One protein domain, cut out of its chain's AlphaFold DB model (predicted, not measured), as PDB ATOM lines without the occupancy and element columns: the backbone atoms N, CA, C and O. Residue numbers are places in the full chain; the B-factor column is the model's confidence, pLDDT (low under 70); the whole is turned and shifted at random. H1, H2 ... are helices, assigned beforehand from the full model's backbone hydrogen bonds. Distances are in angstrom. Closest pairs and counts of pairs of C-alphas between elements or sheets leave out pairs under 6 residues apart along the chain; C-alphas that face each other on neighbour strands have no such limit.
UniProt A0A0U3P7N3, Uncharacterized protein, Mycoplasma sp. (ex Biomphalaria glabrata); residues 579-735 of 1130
ATOM      1  N   GLY A 579       2.701  14.181 -27.272       93.69
ATOM      2  CA  GLY A 579       2.807  15.498 -26.634       93.69
ATOM      3  C   GLY A 579       2.866  15.489 -25.104       93.69
ATOM      4  O   GLY A 579       3.135  16.528 -24.503       93.69
ATOM      5  N   TRP A 580       2.640  14.347 -24.445       93.62
ATOM      6  CA  TRP A 580       2.630  14.275 -22.978       93.62
ATOM      7  C   TRP A 580       4.028  14.077 -22.390       93.62
ATOM      8  O   TRP A 580       4.759  13.189 -22.816       93.62
ATOM      9  N   ILE A 581       4.363  14.863 -21.363       93.31
ATOM     10  CA  ILE A 581       5.591  14.728 -20.558       93.31
ATOM     11  C   ILE A 581       5.173  14.649 -19.088       93.31
ATOM     12  O   ILE A 581       4.636  15.612 -18.538       93.31
ATOM     13  N   SER A 582       5.352  13.495 -18.458       90.12
ATOM     14  CA  SER A 582       4.793  13.198 -17.135       90.12
ATOM     15  C   SER A 582       5.646  13.818 -16.030       90.12
ATOM     16  O   SER A 582       6.816  13.483 -15.890       90.12
ATOM     17  N   LYS A 583       5.061  14.699 -15.211       86.62
ATOM     18  CA  LYS A 583       5.769  15.337 -14.080       86.62
ATOM     19  C   LYS A 583       5.541  14.629 -12.745       86.62
ATOM     20  O   LYS A 583       6.373  14.715 -11.851       86.62
ATOM     21  N   GLU A 584       4.425  13.919 -12.621       85.19
ATOM     22  CA  GLU A 584       4.019  13.215 -11.408       85.19
ATOM     23  C   GLU A 584       3.481  11.827 -11.769       85.19
ATOM     24  O   GLU A 584       2.884  11.637 -12.831       85.19
ATOM     25  N   ALA A 585       3.700  10.851 -10.886       84.06
ATOM     26  CA  ALA A 585       3.153   9.508 -11.045       84.06
ATOM     27  C   ALA A 585       1.706   9.460 -10.530       84.06
ATOM     28  O   ALA A 585       1.406   9.960  -9.445       84.06
ATOM     29  N   GLY A 586       0.806   8.823 -11.278       81.25
ATOM     30  CA  GLY A 586      -0.610   8.742 -10.912       81.25
ATOM     31  C   GLY A 586      -1.475   8.139 -12.014       81.25
ATOM     32  O   GLY A 586      -1.121   8.194 -13.183       81.25
ATOM     33  N   GLN A 587      -2.606   7.527 -11.646       79.38
ATOM     34  CA  GLN A 587      -3.537   6.889 -12.599       79.38
ATOM     35  C   GLN A 587      -2.849   5.913 -13.582       79.38
ATOM     36  O   GLN A 587      -3.152   5.884 -14.763       79.38
ATOM     37  N   GLY A 588      -1.877   5.123 -13.118       80.00
ATOM     38  CA  GLY A 588      -1.140   4.193 -13.986       80.00
ATOM     39  C   GLY A 588      -0.066   4.834 -14.880       80.00
ATOM     40  O   GLY A 588       0.604   4.101 -15.597       80.00
ATOM     41  N   ILE A 589       0.137   6.156 -14.808       89.69
ATOM     42  CA  ILE A 589       1.283   6.866 -15.393       89.69
ATOM     43  C   ILE A 589       2.484   6.781 -14.445       89.69
ATOM     44  O   ILE A 589       2.353   7.031 -13.241       89.69
ATOM     45  N   LEU A 590       3.657   6.462 -14.992       89.56
ATOM     46  CA  LEU A 590       4.942   6.437 -14.280       89.56
ATOM     47  C   LEU A 590       5.880   7.513 -14.842       89.56
ATOM     48  O   LEU A 590       5.966   7.656 -16.053       89.56
ATOM     49  N   VAL A 591       6.619   8.236 -13.995       90.56
ATOM     50  CA  VAL A 591       7.623   9.213 -14.464       90.56
ATOM     51  C   VAL A 591       8.897   8.476 -14.886       90.56
ATOM     52  O   VAL A 591       9.636   7.979 -14.032       90.56
ATOM     53  N   THR A 592       9.139   8.409 -16.194       92.19
ATOM     54  CA  THR A 592      10.296   7.732 -16.813       92.19
ATOM     55  C   THR A 592      11.545   8.607 -16.819       92.19
ATOM     56  O   THR A 592      11.472   9.809 -16.556       92.19
ATOM     57  N   SER A 593      12.710   8.042 -17.143       91.94
ATOM     58  CA  SER A 593      13.924   8.857 -17.308       91.94
ATOM     59  C   SER A 593      13.840   9.734 -18.564       91.94
ATOM     60  O   SER A 593      14.364  10.845 -18.570       91.94
ATOM     61  N   ILE A 594      13.086   9.312 -19.583       93.44
ATOM     62  CA  ILE A 594      12.750  10.150 -20.746       93.44
ATOM     63  C   ILE A 594      11.902  11.362 -20.329       93.44
ATOM     64  O   ILE A 594      12.210  12.481 -20.726       93.44
ATOM     65  N   ASP A 595      10.893  11.189 -19.465       93.19
ATOM     66  CA  ASP A 595      10.121  12.329 -18.938       93.19
ATOM     67  C   ASP A 595      11.027  13.326 -18.187       93.19
ATOM     68  O   ASP A 595      10.888  14.540 -18.331       93.19
ATOM     69  N   ARG A 596      11.999  12.814 -17.419       92.56
ATOM     70  CA  ARG A 596      12.972  13.625 -16.666       92.56
ATOM     71  C   ARG A 596      13.955  14.369 -17.566       92.56
ATOM     72  O   ARG A 596      14.355  15.476 -17.205       92.56
ATOM     73  N   LEU A 597      14.334  13.780 -18.703       93.75
ATOM     74  CA  LEU A 597      15.122  14.430 -19.756       93.75
ATOM     75  C   LEU A 597      14.343  15.593 -20.379       93.75
ATOM     76  O   LEU A 597      14.896  16.668 -20.582       93.75
ATOM     77  N   LEU A 598      13.053  15.385 -20.639       93.88
ATOM     78  CA  LEU A 598      12.180  16.340 -21.321       93.88
ATOM     79  C   LEU A 598      11.530  17.368 -20.378       93.88
ATOM     80  O   LEU A 598      10.658  18.116 -20.804       93.88
ATOM     81  N   VAL A 599      11.927  17.442 -19.103       91.56
ATOM     82  CA  VAL A 599      11.241  18.263 -18.082       91.56
ATOM     83  C   VAL A 599      11.165  19.762 -18.428       91.56
ATOM     84  O   VAL A 599      10.217  20.438 -18.018       91.56
ATOM     85  N   HIS A 600      12.135  20.262 -19.201       90.38
ATOM     86  CA  HIS A 600      12.223  21.655 -19.668       90.38
ATOM     87  C   HIS A 600      11.690  21.859 -21.093       90.38
ATOM     88  O   HIS A 600      11.744  22.973 -21.608       90.38
ATOM     89  N   VAL A 601      11.178  20.805 -21.732       91.69
ATOM     90  CA  VAL A 601      10.538  20.871 -23.050       91.69
ATOM     91  C   VAL A 601       9.058  21.191 -22.864       91.69
ATOM     92  O   VAL A 601       8.388  20.649 -21.980       91.69
ATOM     93  N   GLU A 602       8.537  22.098 -23.686       90.19
ATOM     94  CA  GLU A 602       7.117  22.433 -23.674       90.19
ATOM     95  C   GLU A 602       6.282  21.222 -24.121       90.19
ATOM     96  O   GLU A 602       6.608  20.525 -25.079       90.19
ATOM     97  N   GLN A 603       5.193  20.930 -23.409       90.62
ATOM     98  CA  GLN A 603       4.295  19.859 -23.835       90.62
ATOM     99  C   GLN A 603       3.593  20.248 -25.136       90.62
ATOM    100  O   GLN A 603       3.169  21.387 -25.310       90.62
ATOM    101  N   GLY A 604       3.401  19.279 -26.026       90.94
ATOM    102  CA  GLY A 604       2.705  19.522 -27.288       90.94
ATOM    103  C   GLY A 604       3.587  20.035 -28.428       90.94
ATOM    104  O   GLY A 604       3.054  20.337 -29.495       90.94
ATOM    105  N   THR A 605       4.908  20.126 -28.239       91.75
ATOM    106  CA  THR A 605       5.864  20.482 -29.298       91.75
ATOM    107  C   THR A 605       6.526  19.241 -29.883       91.75
ATOM    108  O   THR A 605       6.629  18.200 -29.237       91.75
ATOM    109  N   GLN A 606       6.976  19.327 -31.133       93.00
ATOM    110  CA  GLN A 606       7.755  18.250 -31.737       93.00
ATOM    111  C   GLN A 606       9.065  18.062 -30.964       93.00
ATOM    112  O   GLN A 606       9.736  19.035 -30.635       93.00
ATOM    113  N   LEU A 607       9.440  16.812 -30.688       93.06
ATOM    114  CA  LEU A 607      10.743  16.518 -30.101       93.06
ATOM    115  C   LEU A 607      11.812  16.680 -31.179       93.06
ATOM    116  O   LEU A 607      11.842  15.899 -32.131       93.06
ATOM    117  N   THR A 608      12.685  17.672 -31.026       93.19
ATOM    118  CA  THR A 608      13.882  17.815 -31.858       93.19
ATOM    119  C   THR A 608      15.128  17.609 -30.993       93.19
ATOM    120  O   THR A 608      15.220  18.181 -29.899       93.19
ATOM    121  N   PRO A 609      16.086  16.763 -31.416       94.06
ATOM    122  CA  PRO A 609      17.291  16.521 -30.630       94.06
ATOM    123  C   PRO A 609      18.075  17.799 -30.318       94.06
ATOM    124  O   PRO A 609      18.610  17.934 -29.220       94.06
ATOM    125  N   GLU A 610      18.109  18.745 -31.257       92.25
ATOM    126  CA  GLU A 610      18.809  20.019 -31.123       92.25
ATOM    127  C   GLU A 610      18.188  20.913 -30.045       92.25
ATOM    128  O   GLU A 610      18.922  21.454 -29.217       92.25
ATOM    129  N   GLU A 611      16.857  21.049 -30.011       91.12
ATOM    130  CA  GLU A 611      16.185  21.864 -28.991       91.12
ATOM    131  C   GLU A 611      16.333  21.231 -27.609       91.12
ATOM    132  O   GLU A 611      16.653  21.931 -26.650       91.12
ATOM    133  N   ILE A 612      16.188  19.905 -27.505       94.31
ATOM    134  CA  ILE A 612      16.369  19.187 -26.237       94.31
ATOM    135  C   ILE A 612      17.807  19.364 -25.738       94.31
ATOM    136  O   ILE A 612      18.008  19.726 -24.580       94.31
ATOM    137  N   ALA A 613      18.812  19.172 -26.598       93.69
ATOM    138  CA  ALA A 613      20.213  19.378 -26.236       93.69
ATOM    139  C   ALA A 613      20.477  20.817 -25.767       93.69
ATOM    140  O   ALA A 613      21.162  21.016 -24.766       93.69
ATOM    141  N   ALA A 614      19.886  21.810 -26.441       90.88
ATOM    142  CA  ALA A 614      20.009  23.219 -26.078       90.88
ATOM    143  C   ALA A 614      19.380  23.555 -24.714       90.88
ATOM    144  O   ALA A 614      19.804  24.515 -24.068       90.88
ATOM    145  N   THR A 615      18.406  22.766 -24.241       92.19
ATOM    146  CA  THR A 615      17.854  22.949 -22.890       92.19
ATOM    147  C   THR A 615      18.823  22.540 -21.778       92.19
ATOM    148  O   THR A 615      18.685  23.040 -20.667       92.19
ATOM    149  N   ILE A 616      19.827  21.691 -22.043       93.94
ATOM    150  CA  ILE A 616      20.712  21.144 -21.004       93.94
ATOM    151  C   ILE A 616      21.882  22.094 -20.728       93.94
ATOM    152  O   ILE A 616      22.850  22.183 -21.484       93.94
ATOM    153  N   ASN A 617      21.816  22.775 -19.586       91.88
ATOM    154  CA  ASN A 617      22.855  23.675 -19.083       91.88
ATOM    155  C   ASN A 617      22.881  23.673 -17.540       91.88
ATOM    156  O   ASN A 617      22.056  23.013 -16.909       91.88
ATOM    157  N   LYS A 618      23.800  24.430 -16.920       88.44
ATOM    158  CA  LYS A 618      23.966  24.494 -15.450       88.44
ATOM    159  C   LYS A 618      22.684  24.849 -14.672       88.44
ATOM    160  O   LYS A 618      22.587  24.505 -13.500       88.44
ATOM    161  N   THR A 619      21.716  25.534 -15.288       87.31
ATOM    162  CA  THR A 619      20.444  25.936 -14.652       87.31
ATOM    163  C   THR A 619      19.235  25.088 -15.050       87.31
ATOM    164  O   THR A 619      18.192  25.172 -14.405       87.31
ATOM    165  N   SER A 620      19.375  24.253 -16.076       90.44
ATOM    166  CA  SER A 620      18.290  23.478 -16.683       90.44
ATOM    167  C   SER A 620      18.738  22.036 -16.898       90.44
ATOM    168  O   SER A 620      18.807  21.528 -18.014       90.44
ATOM    169  N   LEU A 621      19.094  21.367 -15.804       92.56
ATOM    170  CA  LEU A 621      19.473  19.957 -15.834       92.56
ATOM    171  C   LEU A 621      18.227  19.056 -15.856       92.56
ATOM    172  O   LEU A 621      17.176  19.455 -15.333       92.56
ATOM    173  N   PRO A 622      18.330  17.837 -16.425       92.69
ATOM    174  CA  PRO A 622      17.314  16.808 -16.249       92.69
ATOM    175  C   PRO A 622      17.012  16.561 -14.767       92.69
ATOM    176  O   PRO A 622      17.864  16.751 -13.896       92.69
ATOM    177  N   THR A 623      15.795  16.109 -14.469       87.94
ATOM    178  CA  THR A 623      15.413  15.814 -13.077       87.94
ATOM    179  C   THR A 623      16.315  14.713 -12.501       87.94
ATOM    180  O   THR A 623      16.601  13.735 -13.190       87.94
ATOM    181  N   ASP A 624      16.747  14.869 -11.246       84.19
ATOM    182  CA  ASP A 624      17.712  14.007 -10.537       84.19
ATOM    183  C   ASP A 624      19.160  14.044 -11.075       84.19
ATOM    184  O   ASP A 624      20.000  13.237 -10.667       84.19
ATOM    185  N   VAL A 625      19.493  15.001 -11.953       92.06
ATOM    186  CA  VAL A 625      20.873  15.275 -12.383       92.06
ATOM    187  C   VAL A 625      21.389  16.529 -11.683       92.06
ATOM    188  O   VAL A 625      20.889  17.627 -11.898       92.06
ATOM    189  N   GLU A 626      22.416  16.367 -10.849       90.00
ATOM    190  CA  GLU A 626      22.951  17.466 -10.027       90.00
ATOM    191  C   GLU A 626      23.895  18.409 -10.788       90.00
ATOM    192  O   GLU A 626      23.946  19.594 -10.479       90.00
ATOM    193  N   ASN A 627      24.653  17.897 -11.768       91.38
ATOM    194  CA  ASN A 627      25.714  18.644 -12.456       91.38
ATOM    195  C   ASN A 627      25.833  18.238 -13.935       91.38
ATOM    196  O   ASN A 627      25.475  17.114 -14.296       91.38
ATOM    197  N   LEU A 628      26.421  19.102 -14.777       92.69
ATOM    198  CA  LEU A 628      26.598  18.828 -16.214       92.69
ATOM    199  C   LEU A 628      27.410  17.558 -16.484       92.69
ATOM    200  O   LEU A 628      27.001  16.739 -17.301       92.69
ATOM    201  N   TRP A 629      28.493  17.323 -15.746       91.06
ATOM    202  CA  TRP A 629      29.330  16.135 -15.942       91.06
ATOM    203  C   TRP A 629      28.631  14.811 -15.593       91.06
ATOM    204  O   TRP A 629      29.147  13.753 -15.931       91.06
ATOM    205  N   ASN A 630      27.450  14.829 -14.965       91.88
ATOM    206  CA  ASN A 630      26.646  13.625 -14.721       91.88
ATOM    207  C   ASN A 630      25.657  13.311 -15.861       91.88
ATOM    208  O   ASN A 630      25.017  12.256 -15.836       91.88
ATOM    209  N   VAL A 631      25.521  14.192 -16.859       93.94
ATOM    210  CA  VAL A 631      24.537  14.052 -17.945       93.94
ATOM    211  C   VAL A 631      24.802  12.803 -18.781       93.94
ATOM    212  O   VAL A 631      23.873  12.041 -19.036       93.94
ATOM    213  N   ALA A 632      26.053  12.522 -19.154       91.69
ATOM    214  CA  ALA A 632      26.396  11.324 -19.922       91.69
ATOM    215  C   ALA A 632      26.001  10.031 -19.187       91.69
ATOM    216  O   ALA A 632      25.426   9.125 -19.792       91.69
ATOM    217  N   LYS A 633      26.240   9.950 -17.871       90.44
ATOM    218  CA  LYS A 633      25.801   8.822 -17.033       90.44
ATOM    219  C   LYS A 633      24.281   8.664 -17.029       90.44
ATOM    220  O   LYS A 633      23.798   7.544 -17.162       90.44
ATOM    221  N   PHE A 634      23.544   9.765 -16.883       92.38
ATOM    222  CA  PHE A 634      22.082   9.760 -16.909       92.38
ATOM    223  C   PHE A 634      21.543   9.289 -18.263       92.38
ATOM    224  O   PHE A 634      20.758   8.346 -18.304       92.38
ATOM    225  N   LEU A 635      22.025   9.859 -19.370       92.06
ATOM    226  CA  LEU A 635      21.592   9.472 -20.715       92.06
ATOM    227  C   LEU A 635      21.892   7.997 -21.009       92.06
ATOM    228  O   LEU A 635      21.051   7.302 -21.562       92.06
ATOM    229  N   ASN A 636      23.047   7.487 -20.568       88.06
ATOM    230  CA  ASN A 636      23.392   6.067 -20.707       88.06
ATOM    231  C   ASN A 636      22.571   5.136 -19.792       88.06
ATOM    232  O   ASN A 636      22.572   3.926 -20.011       88.06
ATOM    233  N   SER A 637      21.907   5.666 -18.758       86.19
ATOM    234  CA  SER A 637      21.029   4.888 -17.873       86.19
ATOM    235  C   SER A 637      19.619   4.696 -18.431       86.19
ATOM    236  O   SER A 637      18.888   3.833 -17.942       86.19
ATOM    237  N   ILE A 638      19.245   5.463 -19.462       89.12
ATOM    238  CA  ILE A 638      17.982   5.298 -20.179       89.12
ATOM    239  C   ILE A 638      18.046   3.945 -20.899       89.12
ATOM    240  O   ILE A 638      18.719   3.779 -21.913       89.12
ATOM    241  N   ASN A 639      17.401   2.936 -20.309       71.62
ATOM    242  CA  ASN A 639      17.332   1.588 -20.862       71.62
ATOM    243  C   ASN A 639      16.361   1.583 -22.051       71.62
ATOM    244  O   ASN A 639      15.154   1.751 -21.859       71.62
ATOM    245  N   ASN A 640      16.892   1.328 -23.251       68.12
ATOM    246  CA  ASN A 640      16.165   1.348 -24.527       68.12
ATOM    247  C   ASN A 640      14.899   0.479 -24.588       68.12
ATOM    248  O   ASN A 640      14.084   0.657 -25.486       68.12
ATOM    249  N   VAL A 641      14.704  -0.486 -23.681       76.62
ATOM    250  CA  VAL A 641      13.511  -1.346 -23.730       76.62
ATOM    251  C   VAL A 641      12.463  -0.934 -22.699       76.62
ATOM    252  O   VAL A 641      11.343  -0.597 -23.076       76.62
ATOM    253  N   ASP A 642      12.784  -0.947 -21.408       82.12
ATOM    254  CA  ASP A 642      11.764  -0.765 -20.362       82.12
ATOM    255  C   ASP A 642      11.325   0.696 -20.197       82.12
ATOM    256  O   ASP A 642      10.128   0.969 -20.066       82.12
ATOM    257  N   ASP A 643      12.266   1.644 -20.242       85.12
ATOM    258  CA  ASP A 643      11.975   3.067 -20.029       85.12
ATOM    259  C   ASP A 643      11.240   3.659 -21.245       85.12
ATOM    260  O   ASP A 643      10.203   4.306 -21.098       85.12
ATOM    261  N   VAL A 644      11.689   3.308 -22.458       89.50
ATOM    262  CA  VAL A 644      11.029   3.658 -23.730       89.50
ATOM    263  C   VAL A 644       9.612   3.094 -23.793       89.50
ATOM    264  O   VAL A 644       8.663   3.831 -24.063       89.50
ATOM    265  N   ASN A 645       9.421   1.799 -23.509       90.62
ATOM    266  CA  ASN A 645       8.085   1.199 -23.553       90.62
ATOM    267  C   ASN A 645       7.153   1.809 -22.505       90.62
ATOM    268  O   ASN A 645       5.975   2.019 -22.791       90.62
ATOM    269  N   THR A 646       7.666   2.131 -21.315       91.00
ATOM    270  CA  THR A 646       6.876   2.789 -20.268       91.00
ATOM    271  C   THR A 646       6.468   4.198 -20.700       91.00
ATOM    272  O   THR A 646       5.287   4.536 -20.608       91.00
ATOM    273  N   PHE A 647       7.386   4.984 -21.271       93.75
ATOM    274  CA  PHE A 647       7.092   6.328 -21.778       93.75
ATOM    275  C   PHE A 647       6.018   6.291 -22.873       93.75
ATOM    276  O   PHE A 647       5.065   7.069 -22.851       93.75
ATOM    277  N   LEU A 648       6.113   5.341 -23.804       92.19
ATOM    278  CA  LEU A 648       5.139   5.177 -24.885       92.19
ATOM    279  C   LEU A 648       3.783   4.649 -24.391       92.19
ATOM    280  O   LEU A 648       2.734   5.087 -24.874       92.19
ATOM    281  N   ASN A 649       3.782   3.764 -23.392       92.31
ATOM    282  CA  ASN A 649       2.561   3.325 -22.719       92.31
ATOM    283  C   ASN A 649       1.865   4.491 -22.010       92.31
ATOM    284  O   ASN A 649       0.645   4.614 -22.123       92.31
ATOM    285  N   ASN A 650       2.615   5.396 -21.371       93.94
ATOM    286  CA  ASN A 650       2.046   6.608 -20.781       93.94
ATOM    287  C   ASN A 650       1.301   7.448 -21.826       93.94
ATOM    288  O   ASN A 650       0.213   7.949 -21.545       93.94
ATOM    289  N   GLN A 651       1.827   7.578 -23.051       93.19
ATOM    290  CA  GLN A 651       1.123   8.306 -24.112       93.19
ATOM    291  C   GLN A 651      -0.220   7.640 -24.458       93.19
ATOM    292  O   GLN A 651      -1.249   8.304 -24.582       93.19
ATOM    293  N   ALA A 652      -0.236   6.308 -24.569       90.00
ATOM    294  CA  ALA A 652      -1.446   5.543 -24.860       90.00
ATOM    295  C   ALA A 652      -2.496   5.624 -23.738       90.00
ATOM    296  O   ALA A 652      -3.692   5.677 -24.041       90.00
ATOM    297  N   ILE A 653      -2.050   5.632 -22.479       91.81
ATOM    298  CA  ILE A 653      -2.886   5.795 -21.283       91.81
ATOM    299  C   ILE A 653      -3.480   7.210 -21.237       91.81
ATOM    300  O   ILE A 653      -4.677   7.367 -21.001       91.81
ATOM    301  N   ASN A 654      -2.692   8.243 -21.543       91.50
ATOM    302  CA  ASN A 654      -3.183   9.621 -21.584       91.50
ATOM    303  C   ASN A 654      -4.272   9.829 -22.652       91.50
ATOM    304  O   ASN A 654      -5.298  10.436 -22.348       91.50
ATOM    305  N   ILE A 655      -4.111   9.273 -23.863       91.94
ATOM    306  CA  ILE A 655      -5.171   9.297 -24.895       91.94
ATOM    307  C   ILE A 655      -6.460   8.668 -24.356       91.94
ATOM    308  O   ILE A 655      -7.536   9.255 -24.490       91.94
ATOM    309  N   PHE A 656      -6.353   7.494 -23.726       91.94
ATOM    310  CA  PHE A 656      -7.497   6.808 -23.129       91.94
ATOM    311  C   PHE A 656      -8.207   7.698 -22.102       91.94
ATOM    312  O   PHE A 656      -9.422   7.863 -22.188       91.94
ATOM    313  N   TYR A 657      -7.467   8.330 -21.188       89.50
ATOM    314  CA  TYR A 657      -8.060   9.196 -20.169       89.50
ATOM    315  C   TYR A 657      -8.691  10.466 -20.736       89.50
ATOM    316  O   TYR A 657      -9.755  10.869 -20.269       89.50
ATOM    317  N   GLN A 658      -8.089  11.100 -21.745       90.06
ATOM    318  CA  GLN A 658      -8.705  12.276 -22.363       90.06
ATOM    319  C   GLN A 658     -10.009  11.913 -23.077       90.06
ATOM    320  O   GLN A 658     -11.017  12.591 -22.883       90.06
ATOM    321  N   ILE A 659     -10.046  10.803 -23.822       91.94
ATOM    322  CA  ILE A 659     -11.291  10.338 -24.454       91.94
ATOM    323  C   ILE A 659     -12.315   9.929 -23.390       91.94
ATOM    324  O   ILE A 659     -13.481  10.299 -23.501       91.94
ATOM    325  N   GLN A 660     -11.892   9.264 -22.310       91.44
ATOM    326  CA  GLN A 660     -12.763   8.920 -21.182       91.44
ATOM    327  C   GLN A 660     -13.399  10.156 -20.529       91.44
ATOM    328  O   GLN A 660     -14.502  10.062 -19.996       91.44
ATOM    329  N   ARG A 661     -12.735  11.317 -20.573       88.81
ATOM    330  CA  ARG A 661     -13.291  12.591 -20.095       88.81
ATOM    331  C   ARG A 661     -14.248  13.243 -21.093       88.81
ATOM    332  O   ARG A 661     -15.192  13.894 -20.660       88.81
ATOM    333  N   ILE A 662     -14.013  13.082 -22.395       89.12
ATOM    334  CA  ILE A 662     -14.848  13.664 -23.460       89.12
ATOM    335  C   ILE A 662     -16.150  12.872 -23.640       89.12
ATOM    336  O   ILE A 662     -17.217  13.466 -23.770       89.12
ATOM    337  N   LEU A 663     -16.085  11.538 -23.616       90.19
ATOM    338  CA  LEU A 663     -17.213  10.661 -23.949       90.19
ATOM    339  C   LEU A 663     -18.487  10.941 -23.124       90.19
ATOM    340  O   LEU A 663     -19.544  11.108 -23.732       90.19
ATOM    341  N   PRO A 664     -18.424  11.105 -21.784       89.50
ATOM    342  CA  PRO A 664     -19.606  11.403 -20.971       89.50
ATOM    343  C   PRO A 664     -20.268  12.747 -21.299       89.50
ATOM    344  O   PRO A 664     -21.426  12.948 -20.941       89.50
ATOM    345  N   LEU A 665     -19.557  13.665 -21.962       88.62
ATOM    346  CA  LEU A 665     -20.115  14.937 -22.426       88.62
ATOM    347  C   LEU A 665     -20.897  14.772 -23.739       88.62
ATOM    348  O   LEU A 665     -21.819  15.539 -24.000       88.62
ATOM    349  N   LEU A 666     -20.559  13.759 -24.542       89.00
ATOM    350  CA  LEU A 666     -21.219  13.443 -25.811       89.00
ATOM    351  C   LEU A 666     -22.462  12.570 -25.610       89.00
ATOM    352  O   LEU A 666     -23.527  12.857 -26.160       89.00
ATOM    353  N   THR A 667     -22.343  11.516 -24.795       86.38
ATOM    354  CA  THR A 667     -23.362  10.464 -24.643       86.38
ATOM    355  C   THR A 667     -24.787  10.975 -24.358       86.38
ATOM    356  O   THR A 667     -25.715  10.461 -24.981       86.38
ATOM    357  N   PRO A 668     -25.030  11.978 -23.484       84.06
ATOM    358  CA  PRO A 668     -26.395  12.389 -23.131       84.06
ATOM    359  C   PRO A 668     -27.228  12.938 -24.297       84.06
ATOM    360  O   PRO A 668     -28.461  12.881 -24.237       84.06
ATOM    361  N   SER A 669     -26.560  13.479 -25.322       87.81
ATOM    362  CA  SER A 669     -27.170  14.154 -26.478       87.81
ATOM    363  C   SER A 669     -26.787  13.512 -27.818       87.81
ATOM    364  O   SER A 669     -27.039  14.097 -28.866       87.81
ATOM    365  N   TYR A 670     -26.197  12.315 -27.804       92.88
ATOM    366  CA  TYR A 670     -25.937  11.552 -29.020       92.88
ATOM    367  C   TYR A 670     -27.152  10.682 -29.377       92.88
ATOM    368  O   TYR A 670     -27.573   9.830 -28.592       92.88
ATOM    369  N   PHE A 671     -27.710  10.897 -30.572       93.94
ATOM    370  CA  PHE A 671     -28.955  10.263 -31.025       93.94
ATOM    371  C   PHE A 671     -28.763   9.299 -32.208       93.94
ATOM    372  O   PHE A 671     -29.736   8.840 -32.809       93.94
ATOM    373  N   GLY A 672     -27.510   8.949 -32.516       92.75
ATOM    374  CA  GLY A 672     -27.188   7.951 -33.537       92.75
ATOM    375  C   GLY A 672     -27.058   8.500 -34.949       92.75
ATOM    376  O   GLY A 672     -27.039   7.708 -35.890       92.75
ATOM    377  N   PHE A 673     -27.013   9.824 -35.113       92.62
ATOM    378  CA  PHE A 673     -26.857  10.452 -36.419       92.62
ATOM    379  C   PHE A 673     -25.388  10.636 -36.771       92.62
ATOM    380  O   PHE A 673     -24.571  10.989 -35.916       92.62
ATOM    381  N   ASN A 674     -25.082  10.517 -38.061       90.25
ATOM    382  CA  ASN A 674     -23.850  11.079 -38.595       90.25
ATOM    383  C   ASN A 674     -23.872  12.613 -38.471       90.25
ATOM    384  O   ASN A 674     -24.948  13.208 -38.571       90.25
ATOM    385  N   PRO A 675     -22.713  13.270 -38.284       89.75
ATOM    386  CA  PRO A 675     -22.637  14.727 -38.300       89.75
ATOM    387  C   PRO A 675     -23.203  15.286 -39.611       89.75
ATOM    388  O   PRO A 675     -22.929  14.748 -40.689       89.75
ATOM    389  N   SER A 676     -23.970  16.377 -39.546       88.50
ATOM    390  CA  SER A 676     -24.446  17.023 -40.770       88.50
ATOM    391  C   SER A 676     -23.299  17.607 -41.602       88.50
ATOM    392  O   SER A 676     -22.202  17.885 -41.115       88.50
ATOM    393  N   SER A 677     -23.576  17.879 -42.880       86.00
ATOM    394  CA  SER A 677     -22.616  18.515 -43.799       86.00
ATOM    395  C   SER A 677     -22.110  19.890 -43.333       86.00
ATOM    396  O   SER A 677     -21.080  20.359 -43.813       86.00
ATOM    397  N   SER A 678     -22.790  20.537 -42.381       85.06
ATOM    398  CA  SER A 678     -22.348  21.806 -41.792       85.06
ATOM    399  C   SER A 678     -21.197  21.648 -40.788       85.06
ATOM    400  O   SER A 678     -20.475  22.608 -40.527       85.06
ATOM    401  N   LEU A 679     -20.978  20.433 -40.274       89.38
ATOM    402  CA  LEU A 679     -19.935  20.100 -39.303       89.38
ATOM    403  C   LEU A 679     -18.721  19.411 -39.932       89.38
ATOM    404  O   LEU A 679     -17.912  18.818 -39.224       89.38
ATOM    405  N   VAL A 680     -18.548  19.502 -41.254       78.19
ATOM    406  CA  VAL A 680     -17.459  18.809 -41.964       78.19
ATOM    407  C   VAL A 680     -16.078  19.185 -41.431       78.19
ATOM    408  O   VAL A 680     -15.198  18.348 -41.519       78.19
ATOM    409  N   THR A 681     -15.879  20.381 -40.865       84.75
ATOM    410  CA  THR A 681     -14.602  20.837 -40.273       84.75
ATOM    411  C   THR A 681     -14.589  20.829 -38.740       84.75
ATOM    412  O   THR A 681     -13.696  21.414 -38.137       84.75
ATOM    413  N   ASN A 682     -15.610  20.263 -38.098       91.00
ATOM    414  CA  ASN A 682     -15.712  20.218 -36.643       91.00
ATOM    415  C   ASN A 682     -14.784  19.137 -36.075       91.00
ATOM    416  O   ASN A 682     -14.804  17.996 -36.538       91.00
ATOM    417  N   SER A 683     -14.021  19.476 -35.037       90.44
ATOM    418  CA  SER A 683     -13.003  18.586 -34.472       90.44
ATOM    419  C   SER A 683     -13.605  17.310 -33.872       90.44
ATOM    420  O   SER A 683     -13.088  16.223 -34.103       90.44
ATOM    421  N   ILE A 684     -14.743  17.392 -33.168       91.75
ATOM    422  CA  ILE A 684     -15.429  16.200 -32.637       91.75
ATOM    423  C   ILE A 684     -15.878  15.287 -33.779       91.75
ATOM    424  O   ILE A 684     -15.620  14.086 -33.735       91.75
ATOM    425  N   ALA A 685     -16.519  15.854 -34.802       90.56
ATOM    426  CA  ALA A 685     -17.027  15.107 -35.946       90.56
ATOM    427  C   ALA A 685     -15.907  14.429 -36.752       90.56
ATOM    428  O   ALA A 685     -16.039  13.264 -37.118       90.56
ATOM    429  N   GLN A 686     -14.805  15.140 -37.017       90.44
ATOM    430  CA  GLN A 686     -13.696  14.622 -37.819       90.44
ATOM    431  C   GLN A 686     -12.811  13.641 -37.052       90.44
ATOM    432  O   GLN A 686     -12.315  12.698 -37.664       90.44
ATOM    433  N   THR A 687     -12.596  13.852 -35.745       92.56
ATOM    434  CA  THR A 687     -11.595  13.082 -34.995       92.56
ATOM    435  C   THR A 687     -12.179  12.128 -33.967       92.56
ATOM    436  O   THR A 687     -11.791  10.966 -33.928       92.56
ATOM    437  N   ILE A 688     -13.091  12.588 -33.106       91.69
ATOM    438  CA  ILE A 688     -13.643  11.741 -32.035       91.69
ATOM    439  C   ILE A 688     -14.657  10.753 -32.612       91.69
ATOM    440  O   ILE A 688     -14.635   9.582 -32.263       91.69
ATOM    441  N   MET A 689     -15.495  11.207 -33.542       90.69
ATOM    442  CA  MET A 689     -16.488  10.384 -34.242       90.69
ATOM    443  C   MET A 689     -15.914   9.694 -35.491       90.69
ATOM    444  O   MET A 689     -16.666   9.181 -36.321       90.69
ATOM    445  N   PHE A 690     -14.589   9.698 -35.654       91.62
ATOM    446  CA  PHE A 690     -13.918   9.126 -36.815       91.62
ATOM    447  C   PHE A 690     -14.249   7.637 -36.960       91.62
ATOM    448  O   PHE A 690     -14.039   6.863 -36.031       91.62
ATOM    449  N   HIS A 691     -14.779   7.245 -38.123       89.06
ATOM    450  CA  HIS A 691     -15.265   5.886 -38.411       89.06
ATOM    451  C   HIS A 691     -16.316   5.333 -37.427       89.06
ATOM    452  O   HIS A 691     -16.595   4.135 -37.454       89.06
ATOM    453  N   HIS A 692     -16.932   6.174 -36.590       90.12
ATOM    454  CA  HIS A 692     -18.017   5.729 -35.719       90.12
ATOM    455  C   HIS A 692     -19.262   5.404 -36.548       90.12
ATOM    456  O   HIS A 692     -19.690   6.206 -37.381       90.12
ATOM    457  N   GLU A 693     -19.862   4.238 -36.320       88.88
ATOM    458  CA  GLU A 693     -21.054   3.823 -37.055       88.88
ATOM    459  C   GLU A 693     -22.310   4.516 -36.506       88.88
ATOM    460  O   GLU A 693     -22.579   4.520 -35.299       88.88
ATOM    461  N   GLN A 694     -23.138   5.063 -37.399       90.12
ATOM    462  CA  GLN A 694     -24.472   5.536 -37.026       90.12
ATOM    463  C   GLN A 694     -25.289   4.406 -36.380       90.12
ATOM    464  O   GLN A 694     -25.118   3.233 -36.703       90.12
ATOM    465  N   ASN A 695     -26.222   4.760 -35.498       89.94
ATOM    466  CA  ASN A 695     -27.048   3.802 -34.750       89.94
ATOM    467  C   ASN A 695     -26.292   2.863 -33.785       89.94
ATOM    468  O   ASN A 695     -26.865   1.874 -33.331       89.94
ATOM    469  N   SER A 696     -25.037   3.157 -33.440       91.12
ATOM    470  CA  SER A 696     -24.242   2.354 -32.497       91.12
ATOM    471  C   SER A 696     -23.866   3.135 -31.234       91.12
ATOM    472  O   SER A 696     -23.826   4.368 -31.245       91.12
ATOM    473  N   GLU A 697     -23.619   2.423 -30.133       90.69
ATOM    474  CA  GLU A 697     -23.203   3.020 -28.860       90.69
ATOM    475  C   GLU A 697     -21.795   3.618 -28.965       90.69
ATOM    476  O   GLU A 697     -20.893   3.020 -29.544       90.69
ATOM    477  N   LEU A 698     -21.584   4.780 -28.344       91.19
ATOM    478  CA  LEU A 698     -20.250   5.352 -28.181       91.19
ATOM    479  C   LEU A 698     -19.479   4.575 -27.107       91.19
ATOM    480  O   LEU A 698     -19.583   4.892 -25.921       91.19
ATOM    481  N   THR A 699     -18.697   3.569 -27.506       90.81
ATOM    482  CA  THR A 699     -17.849   2.819 -26.571       90.81
ATOM    483  C   THR A 699     -16.458   3.445 -26.468       90.81
ATOM    484  O   THR A 699     -15.849   3.859 -27.454       90.81
ATOM    485  N   LEU A 700     -15.907   3.505 -25.252       91.44
ATOM    486  CA  LEU A 700     -14.573   4.075 -25.035       91.44
ATOM    487  C   LEU A 700     -13.485   3.315 -25.806       91.44
ATOM    488  O   LEU A 700     -12.539   3.928 -26.294       91.44
ATOM    489  N   HIS A 701     -13.609   1.989 -25.907       90.19
ATOM    490  CA  HIS A 701     -12.628   1.160 -26.602       90.19
ATOM    491  C   HIS A 701     -12.567   1.493 -28.095       90.19
ATOM    492  O   HIS A 701     -11.479   1.781 -28.601       90.19
ATOM    493  N   ASP A 702     -13.721   1.519 -28.765       90.69
ATOM    494  CA  ASP A 702     -13.797   1.716 -30.213       90.69
ATOM    495  C   ASP A 702     -13.371   3.134 -30.595       90.69
ATOM    496  O   ASP A 702     -12.571   3.312 -31.512       90.69
ATOM    497  N   ILE A 703     -13.792   4.139 -29.821       93.81
ATOM    498  CA  ILE A 703     -13.415   5.540 -30.053       93.81
ATOM    499  C   ILE A 703     -11.909   5.755 -29.840       93.81
ATOM    500  O   ILE A 703     -11.261   6.414 -30.650       93.81
ATOM    501  N   VAL A 704     -11.308   5.180 -28.788       93.38
ATOM    502  CA  VAL A 704      -9.849   5.269 -28.569       93.38
ATOM    503  C   VAL A 704      -9.080   4.594 -29.700       93.38
ATOM    504  O   VAL A 704      -8.058   5.123 -30.144       93.38
ATOM    505  N   LEU A 705      -9.539   3.425 -30.149       91.31
ATOM    506  CA  LEU A 705      -8.910   2.691 -31.240       91.31
ATOM    507  C   LEU A 705      -8.998   3.476 -32.555       91.31
ATOM    508  O   LEU A 705      -7.974   3.690 -33.200       91.31
ATOM    509  N   ALA A 706     -10.188   3.961 -32.909       91.94
ATOM    510  CA  ALA A 706     -10.415   4.747 -34.115       91.94
ATOM    511  C   ALA A 706      -9.627   6.063 -34.099       91.94
ATOM    512  O   ALA A 706      -8.973   6.393 -35.085       91.94
ATOM    513  N   PHE A 707      -9.587   6.766 -32.963       93.69
ATOM    514  CA  PHE A 707      -8.801   7.990 -32.813       93.69
ATOM    515  C   PHE A 707      -7.299   7.736 -33.022       93.69
ATOM    516  O   PHE A 707      -6.629   8.476 -33.742       93.69
ATOM    517  N   LYS A 708      -6.756   6.657 -32.442       91.44
ATOM    518  CA  LYS A 708      -5.352   6.262 -32.653       91.44
ATOM    519  C   LYS A 708      -5.067   5.926 -34.117       91.44
ATOM    520  O   LYS A 708      -4.030   6.346 -34.630       91.44
ATOM    521  N   ASN A 709      -5.972   5.207 -34.779       91.19
ATOM    522  CA  ASN A 709      -5.847   4.877 -36.199       91.19
ATOM    523  C   ASN A 709      -5.881   6.143 -37.066       91.19
ATOM    524  O   ASN A 709      -5.007   6.309 -37.909       91.19
ATOM    525  N   GLY A 710      -6.790   7.084 -36.790       92.62
ATOM    526  CA  GLY A 710      -6.871   8.360 -37.506       92.62
ATOM    527  C   GLY A 710      -5.590   9.194 -37.405       92.62
ATOM    528  O   GLY A 710      -5.130   9.740 -38.408       92.62
ATOM    529  N   ILE A 711      -4.936   9.215 -36.234       92.50
ATOM    530  CA  ILE A 711      -3.617   9.857 -36.092       92.50
ATOM    531  C   ILE A 711      -2.538   9.109 -36.893       92.50
ATOM    532  O   ILE A 711      -1.683   9.742 -37.516       92.50
ATOM    533  N   GLN A 712      -2.536   7.770 -36.876       89.25
ATOM    534  CA  GLN A 712      -1.559   6.982 -37.639       89.25
ATOM    535  C   GLN A 712      -1.707   7.167 -39.152       89.25
ATOM    536  O   GLN A 712      -0.699   7.281 -39.847       89.25
ATOM    537  N   GLU A 713      -2.941   7.230 -39.640       89.88
ATOM    538  CA  GLU A 713      -3.288   7.411 -41.053       89.88
ATOM    539  C   GLU A 713      -3.147   8.866 -41.525       89.88
ATOM    540  O   GLU A 713      -3.264   9.129 -42.720       89.88
ATOM    541  N   GLN A 714      -2.881   9.808 -40.610       88.56
ATOM    542  CA  GLN A 714      -2.884  11.252 -40.877       88.56
ATOM    543  C   GLN A 714      -4.203  11.708 -41.518       88.56
ATOM    544  O   GLN A 714      -4.221  12.490 -42.473       88.56
ATOM    545  N   ALA A 715      -5.319  11.185 -41.004       90.38
ATOM    546  CA  ALA A 715      -6.640  11.494 -41.523       90.38
ATOM    547  C   ALA A 715      -6.940  13.008 -41.414       90.38
ATOM    548  O   ALA A 715      -6.513  13.659 -40.453       90.38
ATOM    549  N   PRO A 716      -7.675  13.601 -42.376       85.44
ATOM    550  CA  PRO A 716      -8.022  15.020 -42.336       85.44
ATOM    551  C   PRO A 716      -8.691  15.420 -41.014       85.44
ATOM    552  O   PRO A 716      -9.604  14.742 -40.552       85.44
ATOM    553  N   GLY A 717      -8.245  16.530 -40.424       87.38
ATOM    554  CA  GLY A 717      -8.766  17.038 -39.148       87.38
ATOM    555  C   GLY A 717      -8.007  16.570 -37.907       87.38
ATOM    556  O   GLY A 717      -8.083  17.232 -36.874       87.38
ATOM    557  N   PHE A 718      -7.230  15.485 -37.995       92.94
ATOM    558  CA  PHE A 718      -6.405  15.035 -36.877       92.94
ATOM    559  C   PHE A 718      -5.156  15.912 -36.702       92.94
ATOM    560  O   PHE A 718      -4.537  16.322 -37.689       92.94
ATOM    561  N   PRO A 719      -4.747  16.194 -35.452       92.69
ATOM    562  CA  PRO A 719      -3.500  16.897 -35.186       92.69
ATOM    563  C   PRO A 719      -2.292  16.019 -35.541       92.69
ATOM    564  O   PRO A 719      -2.364  14.788 -35.568       92.69
ATOM    565  N   GLN A 720      -1.138  16.659 -35.735       91.44
ATOM    566  CA  GLN A 720       0.141  15.946 -35.721       91.44
ATOM    567  C   GLN A 720       0.306  15.206 -34.389       91.44
ATOM    568  O   GLN A 720      -0.161  15.696 -33.360       91.44
ATOM    569  N   LYS A 721       1.000  14.058 -34.391       92.44
ATOM    570  CA  LYS A 721       1.152  13.192 -33.205       92.44
ATOM    571  C   LYS A 721       1.525  13.989 -31.956       92.44
ATOM    572  O   LYS A 721       0.769  13.989 -30.992       92.44
ATOM    573  N   TYR A 722       2.613  14.753 -32.013       92.75
ATOM    574  CA  TYR A 722       3.098  15.551 -30.887       92.75
ATOM    575  C   TYR A 722       2.094  16.608 -30.389       92.75
ATOM    576  O   TYR A 722       2.154  16.982 -29.228       92.75
ATOM    577  N   ALA A 723       1.158  17.072 -31.222       93.69
ATOM    578  CA  ALA A 723       0.192  18.121 -30.889       93.69
ATOM    579  C   ALA A 723      -1.136  17.580 -30.318       93.69
ATOM    580  O   ALA A 723      -2.047  18.360 -30.025       93.69
ATOM    581  N   VAL A 724      -1.269  16.258 -30.152       93.94
ATOM    582  CA  VAL A 724      -2.503  15.621 -29.662       93.94
ATOM    583  C   VAL A 724      -2.894  16.129 -28.273       93.94
ATOM    584  O   VAL A 724      -4.076  16.381 -28.050       93.94
ATOM    585  N   ILE A 725      -1.945  16.336 -27.354       92.25
ATOM    586  CA  ILE A 725      -2.250  16.916 -26.035       92.25
ATOM    587  C   ILE A 725      -2.967  18.267 -26.155       92.25
ATOM    588  O   ILE A 725      -4.045  18.438 -25.586       92.25
ATOM    589  N   THR A 726      -2.412  19.191 -26.941       90.50
ATOM    590  CA  THR A 726      -2.945  20.543 -27.129       90.50
ATOM    591  C   THR A 726      -4.335  20.485 -27.746       90.50
ATOM    592  O   THR A 726      -5.254  21.138 -27.259       90.50
ATOM    593  N   PHE A 727      -4.511  19.637 -28.759       91.00
ATOM    594  CA  PHE A 727      -5.794  19.407 -29.412       91.00
ATOM    595  C   PHE A 727      -6.868  18.882 -28.443       91.00
ATOM    596  O   PHE A 727      -7.968  19.428 -28.368       91.00
ATOM    597  N   MET A 728      -6.548  17.863 -27.638       89.12
ATOM    598  CA  MET A 728      -7.492  17.286 -26.671       89.12
ATOM    599  C   MET A 728      -7.826  18.266 -25.537       89.12
ATOM    600  O   MET A 728      -8.969  18.332 -25.075       89.12
ATOM    601  N   THR A 729      -6.848  19.066 -25.097       85.12
ATOM    602  CA  THR A 729      -7.086  20.149 -24.136       85.12
ATOM    603  C   THR A 729      -8.010  21.216 -24.723       85.12
ATOM    604  O   THR A 729      -8.968  21.585 -24.055       85.12
ATOM    605  N   GLN A 730      -7.813  21.636 -25.976       84.94
ATOM    606  CA  GLN A 730      -8.675  22.620 -26.647       84.94
ATOM    607  C   GLN A 730     -10.120  22.136 -26.807       84.94
ATOM    608  O   GLN A 730     -11.053  22.882 -26.510       84.94
ATOM    609  N   ILE A 731     -10.324  20.871 -27.200       84.00
ATOM    610  CA  ILE A 731     -11.668  20.271 -27.288       84.00
ATOM    611  C   ILE A 731     -12.414  20.399 -25.955       84.00
ATOM    612  O   ILE A 731     -13.611  20.698 -25.932       84.00
ATOM    613  N   THR A 732     -11.713  20.169 -24.846       74.44
ATOM    614  CA  THR A 732     -12.318  20.173 -23.510       74.44
ATOM    615  C   THR A 732     -12.423  21.569 -22.890       74.44
ATOM    616  O   THR A 732     -13.347  21.790 -22.109       74.44
ATOM    617  N   SER A 733     -11.536  22.514 -23.223       77.19
ATOM    618  CA  SER A 733     -11.549  23.880 -22.675       77.19
ATOM    619  C   SER A 733     -12.505  24.822 -23.403       77.19
ATOM    620  O   SER A 733     -13.235  25.569 -22.752       77.19
ATOM    621  N   ASP A 734     -12.513  24.792 -24.736       75.00
ATOM    622  CA  ASP A 734     -13.212  25.797 -25.541       75.00
ATOM    623  C   ASP A 734     -14.683  25.426 -25.746       75.00
ATOM    624  O   ASP A 734     -15.514  26.303 -25.976       75.00
ATOM    625  N   ASN A 735     -15.005  24.126 -25.668       77.19
ATOM    626  CA  ASN A 735     -16.342  23.517 -25.764       77.19
ATOM    627  C   ASN A 735     -17.161  23.905 -27.021       77.19
ATOM    628  O   ASN A 735     -18.276  23.439 -27.220       77.19
TER     629      ASN A 735
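Overview. This is residues 579 to 735 of the 1130 residues of an uncharacterized protein of Mycoplasma sp. (ex Biomphalaria glabrata) (UniProt A0A0U3P7N3). One long helix, H4, runs along much of the length of a rod-shaped model and joins two loosely built lobes. At one end the short helices H1, H2 and H3 sit among long loops near where H4 begins; toward the other end H5, H6 and H7 gather round the later part of H4, with H6 crossing it steeply and H7 running the same way at a shallow tilt. The printed part has 157 residues with seven named helices, H1 to H7 in order, and no named strand: the class is all helix. The whole is loose, with a radius of gyration of the C-alphas of 18.6 A and spans of 60 by 27 by 26 A.

Along the chain. Start at C-alpha 579 and pass residues 579 to 592, which hold no named element. Find C-alpha 593 at (13.924, 8.857, -17.308), where H1 begins; it runs to residue 597. H2 follows at residues 609 to 615, and H3 at residues 628 to 637, 15.1 A long. From C-alpha 642 at (11.764, -0.765, -20.362), H4 runs to residue 669, 42.1 A long, with a kink of 32 degrees near residue 663. H5 is residues 683 to 688, H6 residues 700 to 713, 19.9 A long. H7, residues 721 to 734, is 20.6 A long and ends at C-alpha 734 at (-13.212, 25.797, -25.541).

Arrangement. Look first at residues 643 to 647 of H4, which touch H1; the closest C-alphas are those of Ser 593 and Asp 643, 6.7 A apart. H1 and H3 are near each other, and H2 touches no helix. Farther along, residues 655 to 663 of H4 touch H6, closest at the C-alphas of Phe 656 and Val 704, 6.1 A, at a steep tilt of 61 degrees, opposite ways. H6 touches H5 at the C-alphas of Phe 707 and Ile 688, 6.2 A. H7 is close to H4 but not clearly touching, with the C-alphas of Gln 658 and Met 728 6.7 A apart, a shallow tilt of 29 degrees, the same way. Every O i to N i+4 pair is within hydrogen-bond range in H1, H2, H5 and H6; in H3 it is 4 of 6, in H4 20 of 24, in H7 8 of 10.

Size, cuts and confidence. The C-alphas of Trp 629 and Asn 695, the two farthest apart, are 60.7 A from each other. The printed part has no cut. The links H1 to H2, H2 to H3, H4 to H5 and H5 to H6 are long. The mean pLDDT of the printed part is 89.6, and residue 640 alone is under 70.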